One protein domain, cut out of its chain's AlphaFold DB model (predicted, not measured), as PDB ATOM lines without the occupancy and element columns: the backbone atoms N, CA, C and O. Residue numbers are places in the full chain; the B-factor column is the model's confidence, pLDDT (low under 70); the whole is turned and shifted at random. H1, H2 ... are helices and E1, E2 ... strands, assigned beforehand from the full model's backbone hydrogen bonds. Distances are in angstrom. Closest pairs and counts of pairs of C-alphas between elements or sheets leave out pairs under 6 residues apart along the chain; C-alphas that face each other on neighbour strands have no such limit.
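AT A GLANCE: This is residues 8 to 68 of the 74 residues of an uncharacterized protein of Actinobacteria bacterium (UniProt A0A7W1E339). This domain has little regular structure: a rod with the two-stranded hairpin of E1 and E2 at one end, the short helix H1 toward the other, and residues 15 to 49 winding back and forth between them. The printed part has 61 residues, with H1, E1 and E2 in that order; the sheet E1 - E2 is antiparallel. The class is mixed, helices and strands, with only 19 residues in named elements. It is only just loose, close to extended, with a radius of gyration of the C-alphas of 15.2 A and spans of 48 by 22 by 19 A.

HOW THE PARTS SIT: E1, residues 50 to 55, and E2, residues 58 to 63, form an antiparallel hairpin at 146 degrees, joined by a tight link. N 50 and O 63, 2.9 A, and N 60 and O 52, 2.9 A, are within hydrogen-bond range. H1, residues 8 to 14, is apart from E2; every O i to N i+4 pair in it is within hydrogen-bond range. Residues 18 to 19 pair antiparallel with residues 30 to 31.

IN THESE COORDINATES: E1 is 15.7 A long and E2 16.1 A, ending at C-alpha 63 (-37.759, 9.428, 37.702). H1, 9.9 A, begins at C-alpha 8 (-72.467, -1.348, 36.326).

THE WHOLE: The C-alphas farthest apart, of Ser 9 and Pro 56, are 47.8 A apart. The link from H1 to E1 is long, 35 residues. The printed part has no cut, and no printed residue is under pLDDT 70.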
ATOM      1  N   ALA A   8     -72.732  -0.394  35.259       90.75
ATOM      2  CA  ALA A   8     -72.467  -1.348  36.326       90.75
ATOM      3  C   ALA A   8     -71.767  -2.620  35.818       90.75
ATOM      4  O   ALA A   8     -70.866  -3.114  36.500       90.75
ATOM      5  N   SER A   9     -72.154  -3.155  34.655       92.56
ATOM      6  CA  SER A   9     -71.498  -4.331  34.074       92.56
ATOM      7  C   SER A   9     -70.084  -4.011  33.596       92.56
ATOM      8  O   SER A   9     -69.164  -4.769  33.911       92.56
ATOM      9  N   VAL A  10     -69.892  -2.856  32.951       92.25
ATOM     10  CA  VAL A  10     -68.583  -2.366  32.503       92.25
ATOM     11  C   VAL A  10     -67.646  -2.181  33.691       92.25
ATOM     12  O   VAL A  10     -66.547  -2.728  33.682       92.25
ATOM     13  N   ARG A  11     -68.092  -1.512  34.763       91.56
ATOM     14  CA  ARG A  11     -67.287  -1.343  35.982       91.56
ATOM     15  C   ARG A  11     -66.865  -2.687  36.580       91.56
ATOM     16  O   ARG A  11     -65.691  -2.869  36.875       91.56
ATOM     17  N   ARG A  12     -67.796  -3.642  36.723       91.75
ATOM     18  CA  ARG A  12     -67.483  -4.992  37.241       91.75
ATOM     19  C   ARG A  12     -66.496  -5.750  36.355       91.75
ATOM     20  O   ARG A  12     -65.763  -6.600  36.855       91.75
ATOM     21  N   ALA A  13     -66.545  -5.554  35.040       93.44
ATOM     22  CA  ALA A  13     -65.581  -6.156  34.128       93.44
ATOM     23  C   ALA A  13     -64.205  -5.498  34.297       93.44
ATOM     24  O   ALA A  13     -63.223  -6.206  34.499       93.44
ATOM     25  N   ALA A  14     -64.156  -4.166  34.313       93.62
ATOM     26  CA  ALA A  14     -62.926  -3.391  34.428       93.62
ATOM     27  C   ALA A  14     -62.148  -3.704  35.719       93.62
ATOM     28  O   ALA A  14     -60.963  -4.005  35.650       93.62
ATOM     29  N   THR A  15     -62.813  -3.757  36.879       94.94
ATOM     30  CA  THR A  15     -62.158  -4.061  38.171       94.94
ATOM     31  C   THR A  15     -61.712  -5.522  38.322       94.94
ATOM     32  O   THR A  15     -61.146  -5.884  39.349       94.94
ATOM     33  N   ARG A  16     -62.015  -6.400  37.354       94.81
ATOM     34  CA  ARG A  16     -61.528  -7.793  37.330       94.81
ATOM     35  C   ARG A  16     -60.300  -7.981  36.445       94.81
ATOM     36  O   ARG A  16     -59.658  -9.023  36.538       94.81
ATOM     37  N   VAL A  17     -59.989  -7.012  35.587       95.62
ATOM     38  CA  VAL A  17     -58.782  -7.056  34.766       95.62
ATOM     39  C   VAL A  17     -57.592  -6.714  35.650       95.62
ATOM     40  O   VAL A  17     -57.590  -5.682  36.317       95.62
ATOM     41  N   ARG A  18     -56.589  -7.593  35.638       96.12
ATOM     42  CA  ARG A  18     -55.305  -7.386  36.302       96.12
ATOM     43  C   ARG A  18     -54.186  -7.650  35.321       96.12
ATOM     44  O   ARG A  18     -54.106  -8.751  34.777       96.12
ATOM     45  N   LEU A  19     -53.358  -6.643  35.095       96.00
ATOM     46  CA  LEU A  19     -52.182  -6.735  34.243       96.00
ATOM     47  C   LEU A  19     -50.951  -6.353  35.071       96.00
ATOM     48  O   LEU A  19     -50.996  -5.314  35.731       96.00
ATOM     49  N   PRO A  20     -49.878  -7.161  35.052       92.25
ATOM     50  CA  PRO A  20     -48.646  -6.820  35.752       92.25
ATOM     51  C   PRO A  20     -47.960  -5.607  35.116       92.25
ATOM     52  O   PRO A  20     -48.241  -5.256  33.963       92.25
ATOM     53  N   ASP A  21     -47.014  -5.018  35.843       88.00
ATOM     54  CA  ASP A  21     -46.107  -3.993  35.323       88.00
ATOM     55  C   ASP A  21     -45.474  -4.391  33.985       88.00
ATOM     56  O   ASP A  21     -45.169  -5.559  33.728       88.00
ATOM     57  N   GLY A  22     -45.295  -3.407  33.105       85.19
ATOM     58  CA  GLY A  22     -44.773  -3.601  31.753       85.19
ATOM     59  C   GLY A  22     -45.791  -4.110  30.729       85.19
ATOM     60  O   GLY A  22     -45.463  -4.175  29.546       85.19
ATOM     61  N   SER A  23     -47.020  -4.449  31.136       92.06
ATOM     62  CA  SER A  23     -48.045  -4.946  30.203       92.06
ATOM     63  C   SER A  23     -48.630  -3.853  29.310       92.06
ATOM     64  O   SER A  23     -49.083  -4.142  28.201       92.06
ATOM     65  N   LEU A  24     -48.680  -2.610  29.796       90.19
ATOM     66  CA  LEU A  24     -49.188  -1.475  29.032       90.19
ATOM     67  C   LEU A  24     -48.058  -0.776  28.254       90.19
ATOM     68  O   LEU A  24     -46.905  -0.808  28.682       90.19
ATOM     69  N   PRO A  25     -48.360  -0.082  27.134       84.56
ATOM     70  CA  PRO A  25     -47.336   0.564  26.302       84.56
ATOM     71  C   PRO A  25     -46.477   1.618  27.015       84.56
ATOM     72  O   PRO A  25     -45.373   1.916  26.575       84.56
ATOM     73  N   ASN A  26     -46.986   2.204  28.099       79.44
ATOM     74  CA  ASN A  26     -46.265   3.151  28.953       79.44
ATOM     75  C   ASN A  26     -45.384   2.462  30.016       79.44
ATOM     76  O   ASN A  26     -44.817   3.153  30.856       79.44
ATOM     77  N   GLY A  27     -45.295   1.129  30.013       81.31
ATOM     78  CA  GLY A  27     -44.540   0.346  30.987       81.31
ATOM     79  C   GLY A  27     -45.279   0.072  32.299       81.31
ATOM     80  O   GLY A  27     -44.724  -0.610  33.154       81.31
ATOM     81  N   SER A  28     -46.512   0.555  32.467       89.00
ATOM     82  CA  SER A  28     -47.281   0.345  33.695       89.00
ATOM     83  C   SER A  28     -48.098  -0.950  33.672       89.00
ATOM     84  O   SER A  28     -48.250  -1.594  32.627       89.00
ATOM     85  N   GLY A  29     -48.656  -1.314  34.826       93.75
ATOM     86  CA  GLY A  29     -49.685  -2.342  34.947       93.75
ATOM     87  C   GLY A  29     -51.107  -1.767  34.954       93.75
ATOM     88  O   GLY A  29     -51.343  -0.580  34.682       93.75
ATOM     89  N   LEU A  30     -52.072  -2.637  35.261       95.88
ATOM     90  CA  LEU A  30     -53.479  -2.285  35.451       95.88
ATOM     91  C   LEU A  30     -54.068  -3.067  36.634       95.88
ATOM     92  O   LEU A  30     -54.240  -4.279  36.534       95.88
ATOM     93  N   ASP A  31     -54.446  -2.370  37.703       96.75
ATOM     94  CA  ASP A  31     -55.303  -2.874  38.787       96.75
ATOM     95  C   ASP A  31     -56.222  -1.739  39.244       96.75
ATOM     96  O   ASP A  31     -55.812  -0.844  39.986       96.75
ATOM     97  N   LEU A  32     -57.467  -1.745  38.762       97.19
ATOM     98  CA  LEU A  32     -58.451  -0.737  39.147       97.19
ATOM     99  C   LEU A  32     -59.044  -1.065  40.515       97.19
ATOM    100  O   LEU A  32     -59.669  -2.114  40.703       97.19
ATOM    101  N   ALA A  33     -58.905  -0.130  41.449       96.25
ATOM    102  CA  ALA A  33     -59.440  -0.248  42.793       96.25
ATOM    103  C   ALA A  33     -60.968  -0.480  42.784       96.25
ATOM    104  O   ALA A  33     -61.707   0.213  42.071       96.25
ATOM    105  N   PRO A  34     -61.482  -1.439  43.581       93.75
ATOM    106  CA  PRO A  34     -62.899  -1.769  43.604       93.75
ATOM    107  C   PRO A  34     -63.732  -0.674  44.281       93.75
ATOM    108  O   PRO A  34     -63.240   0.132  45.069       93.75
ATOM    109  N   ALA A  35     -65.041  -0.694  44.024       90.94
ATOM    110  CA  ALA A  35     -65.983   0.174  44.723       90.94
ATOM    111  C   ALA A  35     -65.929  -0.056  46.246       90.94
ATOM    112  O   ALA A  35     -65.869  -1.197  46.701       90.94
ATOM    113  N   GLY A  36     -65.987   1.031  47.021       93.00
ATOM    114  CA  GLY A  36     -65.916   0.995  48.485       93.00
ATOM    115  C   GLY A  36     -64.499   1.068  49.059       93.00
ATOM    116  O   GLY A  36     -64.359   1.233  50.268       93.00
ATOM    117  N   ALA A  37     -63.457   0.989  48.226       95.12
ATOM    118  CA  ALA A  37     -62.102   1.338  48.636       95.12
ATOM    119  C   ALA A  37     -61.932   2.868  48.734       95.12
ATOM    120  O   ALA A  37     -62.661   3.619  48.085       95.12
ATOM    121  N   ALA A  38     -60.968   3.332  49.535       97.56
ATOM    122  CA  ALA A  38     -60.676   4.764  49.675       97.56
ATOM    123  C   ALA A  38     -60.166   5.398  48.366       97.56
ATOM    124  O   ALA A  38     -60.392   6.576  48.122       97.56
ATOM    125  N   ASP A  39     -59.527   4.589  47.527       95.62
ATOM    126  CA  ASP A  39     -58.956   4.908  46.219       95.62
ATOM    127  C   ASP A  39     -59.823   4.357  45.071       95.62
ATOM    128  O   ASP A  39     -59.323   4.050  43.995       95.62
ATOM    129  N   ALA A  40     -61.127   4.140  45.300       95.38
ATOM    130  CA  ALA A  40     -62.010   3.499  44.327       95.38
ATOM    131  C   ALA A  40     -61.950   4.175  42.944       95.38
ATOM    132  O   ALA A  40     -62.298   5.346  42.795       95.38
ATOM    133  N   GLY A  41     -61.601   3.390  41.920       93.19
ATOM    134  CA  GLY A  41     -61.419   3.862  40.546       93.19
ATOM    135  C   GLY A  41     -59.969   4.155  40.153       93.19
ATOM    136  O   GLY A  41     -59.691   4.183  38.953       93.19
ATOM    137  N   ASP A  42     -59.051   4.293  41.110       95.62
ATOM    138  CA  ASP A  42     -57.634   4.513  40.823       95.62
ATOM    139  C   ASP A  42     -56.991   3.254  40.227       95.62
ATOM    140  O   ASP A  42     -57.321   2.126  40.603       95.62
ATOM    141  N   ASN A  43     -56.049   3.444  39.297       95.31
ATOM    142  CA  ASN A  43     -55.170   2.369  38.841       95.31
ATOM    143  C   ASN A  43     -53.960   2.282  39.777       95.31
ATOM    144  O   ASN A  43     -53.066   3.123  39.713       95.31
ATOM    145  N   ARG A  44     -53.922   1.248  40.616       94.25
ATOM    146  CA  ARG A  44     -52.869   1.044  41.621       94.25
ATOM    147  C   ARG A  44     -51.515   0.672  41.026       94.25
ATOM    148  O   ARG A  44     -50.499   0.894  41.669       94.25
ATOM    149  N   GLU A  45     -51.514   0.176  39.792       93.62
ATOM    150  CA  GLU A  45     -50.311  -0.153  39.021       93.62
ATOM    151  C   GLU A  45     -49.989   0.938  37.984       93.62
ATOM    152  O   GLU A  45     -49.253   0.714  37.022       93.62
ATOM    153  N   ALA A  46     -50.575   2.136  38.117       91.00
ATOM    154  CA  ALA A  46     -50.220   3.256  37.259       91.00
ATOM    155  C   ALA A  46     -48.822   3.774  37.600       91.00
ATOM    156  O   ALA A  46     -48.561   4.309  38.677       91.00
ATOM    157  N   THR A  47     -47.933   3.714  36.618       84.81
ATOM    158  CA  THR A  47     -46.635   4.372  36.691       84.81
ATOM    159  C   THR A  47     -46.796   5.866  36.434       84.81
ATOM    160  O   THR A  47     -47.297   6.276  35.387       84.81
ATOM    161  N   SER A  48     -46.312   6.686  37.365       84.56
ATOM    162  CA  SER A  48     -46.087   8.117  37.137       84.56
ATOM    163  C   SER A  48     -44.606   8.373  36.894       84.56
ATOM    164  O   SER A  48     -43.762   7.775  37.557       84.56
ATOM    165  N   VAL A  49     -44.296   9.275  35.964       88.75
ATOM    166  CA  VAL A  49     -42.919   9.666  35.647       88.75
ATOM    167  C   VAL A  49     -42.721  11.169  35.785       88.75
ATOM    168  O   VAL A  49     -43.629  11.954  35.516       88.75
ATOM    169  N   ILE A  50     -41.510  11.565  36.163       89.50
ATOM    170  CA  ILE A  50     -41.044  12.951  36.093       89.50
ATOM    171  C   ILE A  50     -40.197  13.085  34.833       89.50
ATOM    172  O   ILE A  50     -39.334  12.243  34.568       89.50
ATOM    173  N   TRP A  51     -40.443  14.139  34.060       93.94
ATOM    174  CA  TRP A  51     -39.661  14.470  32.879       93.94
ATOM    175  C   TRP A  51     -39.009  15.845  33.021       93.94
ATOM    176  O   TRP A  51     -39.573  16.748  33.635       93.94
ATOM    177  N   GLU A  52     -37.836  15.996  32.414       95.75
ATOM    178  CA  GLU A  52     -37.068  17.243  32.379       95.75
ATOM    179  C   GLU A  52     -36.712  17.606  30.939       95.75
ATOM    180  O   GLU A  52     -36.478  16.729  30.101       95.75
ATOM    181  N   TRP A  53     -36.651  18.906  30.649       96.62
ATOM    182  CA  TRP A  53     -35.982  19.406  29.451       96.62
ATOM    183  C   TRP A  53     -34.468  19.326  29.671       96.62
ATOM    184  O   TRP A  53     -33.934  20.052  30.503       96.62
ATOM    185  N   VAL A  54     -33.779  18.459  28.928       94.81
ATOM    186  CA  VAL A  54     -32.324  18.247  29.067       94.81
ATOM    187  C   VAL A  54     -31.493  19.041  28.054       94.81
ATOM    188  O   VAL A  54     -30.288  19.192  28.214       94.81
ATOM    189  N   ALA A  55     -32.142  19.561  27.012       93.12
ATOM    190  CA  ALA A  55     -31.602  20.507  26.038       93.12
ATOM    191  C   ALA A  55     -32.779  21.213  25.328       93.12
ATOM    192  O   ALA A  55     -33.927  20.768  25.473       93.12
ATOM    193  N   PRO A  56     -32.554  22.280  24.533       96.12
ATOM    194  CA  PRO A  56     -33.609  22.868  23.713       96.12
ATOM    195  C   PRO A  56     -34.344  21.800  22.889       96.12
ATOM    196  O   PRO A  56     -33.720  20.998  22.195       96.12
ATOM    197  N   ALA A  57     -35.672  21.764  23.020       94.44
ATOM    198  CA  ALA A  57     -36.564  20.791  22.381       94.44
ATOM    199  C   ALA A  57     -36.284  19.299  22.687       94.44
ATOM    200  O   ALA A  57     -36.843  18.428  22.022       94.44
ATOM    201  N   THR A  58     -35.482  18.981  23.708       95.38
ATOM    202  CA  THR A  58     -35.146  17.599  24.087       95.38
ATOM    203  C   THR A  58     -35.575  17.330  25.522       95.38
ATOM    204  O   THR A  58     -35.134  18.021  26.439       95.38
ATOM    205  N   ARG A  59     -36.414  16.309  25.731       95.31
ATOM    206  CA  ARG A  59     -36.858  15.880  27.065       95.31
ATOM    207  C   ARG A  59     -36.388  14.469  27.394       95.31
ATOM    208  O   ARG A  59     -36.261  13.644  26.492       95.31
ATOM    209  N   ALA A  60     -36.223  14.187  28.678       95.25
ATOM    210  CA  ALA A  60     -35.941  12.851  29.193       95.25
ATOM    211  C   ALA A  60     -36.858  12.521  30.374       95.25
ATOM    212  O   ALA A  60     -37.275  13.423  31.101       95.25
ATOM    213  N   VAL A  61     -37.153  11.235  30.575       93.50
ATOM    214  CA  VAL A  61     -37.718  10.752  31.840       93.50
ATOM    215  C   VAL A  61     -36.572  10.614  32.833       93.50
ATOM    216  O   VAL A  61     -35.561   9.990  32.517       93.50
ATOM    217  N   VAL A  62     -36.721  11.193  34.020       93.69
ATOM    218  CA  VAL A  62     -35.656  11.246  35.035       93.69
ATOM    219  C   VAL A  62     -36.013  10.507  36.326       93.69
ATOM    220  O   VAL A  62     -35.136  10.223  37.139       93.69
ATOM    221  N   TRP A  63     -37.292  10.166  36.526       89.88
ATOM    222  CA  TRP A  63     -37.759   9.428  37.702       89.88
ATOM    223  C   TRP A  63     -39.093   8.703  37.416       89.88
ATOM    224  O   TRP A  63     -39.890   9.243  36.644       89.88
ATOM    225  N   PRO A  64     -39.382   7.541  38.044       84.44
ATOM    226  CA  PRO A  64     -38.517   6.804  38.968       84.44
ATOM    227  C   PRO A  64     -37.370   6.079  38.262       84.44
ATOM    228  O   PRO A  64     -37.417   5.923  37.043       84.44
ATOM    229  N   PRO A  65     -36.329   5.635  39.000       85.81
ATOM    230  CA  PRO A  65     -35.134   5.027  38.408       85.81
ATOM    231  C   PRO A  65     -35.427   3.866  37.455       85.81
ATOM    232  O   PRO A  65     -34.715   3.695  36.474       85.81
ATOM    233  N   ALA A  66     -36.505   3.116  37.702       80.81
ATOM    234  CA  ALA A  66     -36.946   2.021  36.841       80.81
ATOM    235  C   ALA A  66     -37.315   2.459  35.407       80.81
ATOM    236  O   ALA A  66     -37.227   1.648  34.491       80.81
ATOM    237  N   PHE A  67     -37.695   3.726  35.206       81.62
ATOM    238  CA  PHE A  67     -38.087   4.286  33.905       81.62
ATOM    239  C   PHE A  67     -37.183   5.440  33.450       81.62
ATOM    240  O   PHE A  67     -37.450   6.066  32.424       81.62
ATOM    241  N   ALA A  68     -36.132   5.755  34.210       90.12
ATOM    242  CA  ALA A  68     -35.262   6.883  33.917       90.12
ATOM    243  C   ALA A  68     -34.423   6.614  32.658       90.12
ATOM    244  O   ALA A  68     -33.678   5.640  32.578       90.12
TER     245      ALA A  68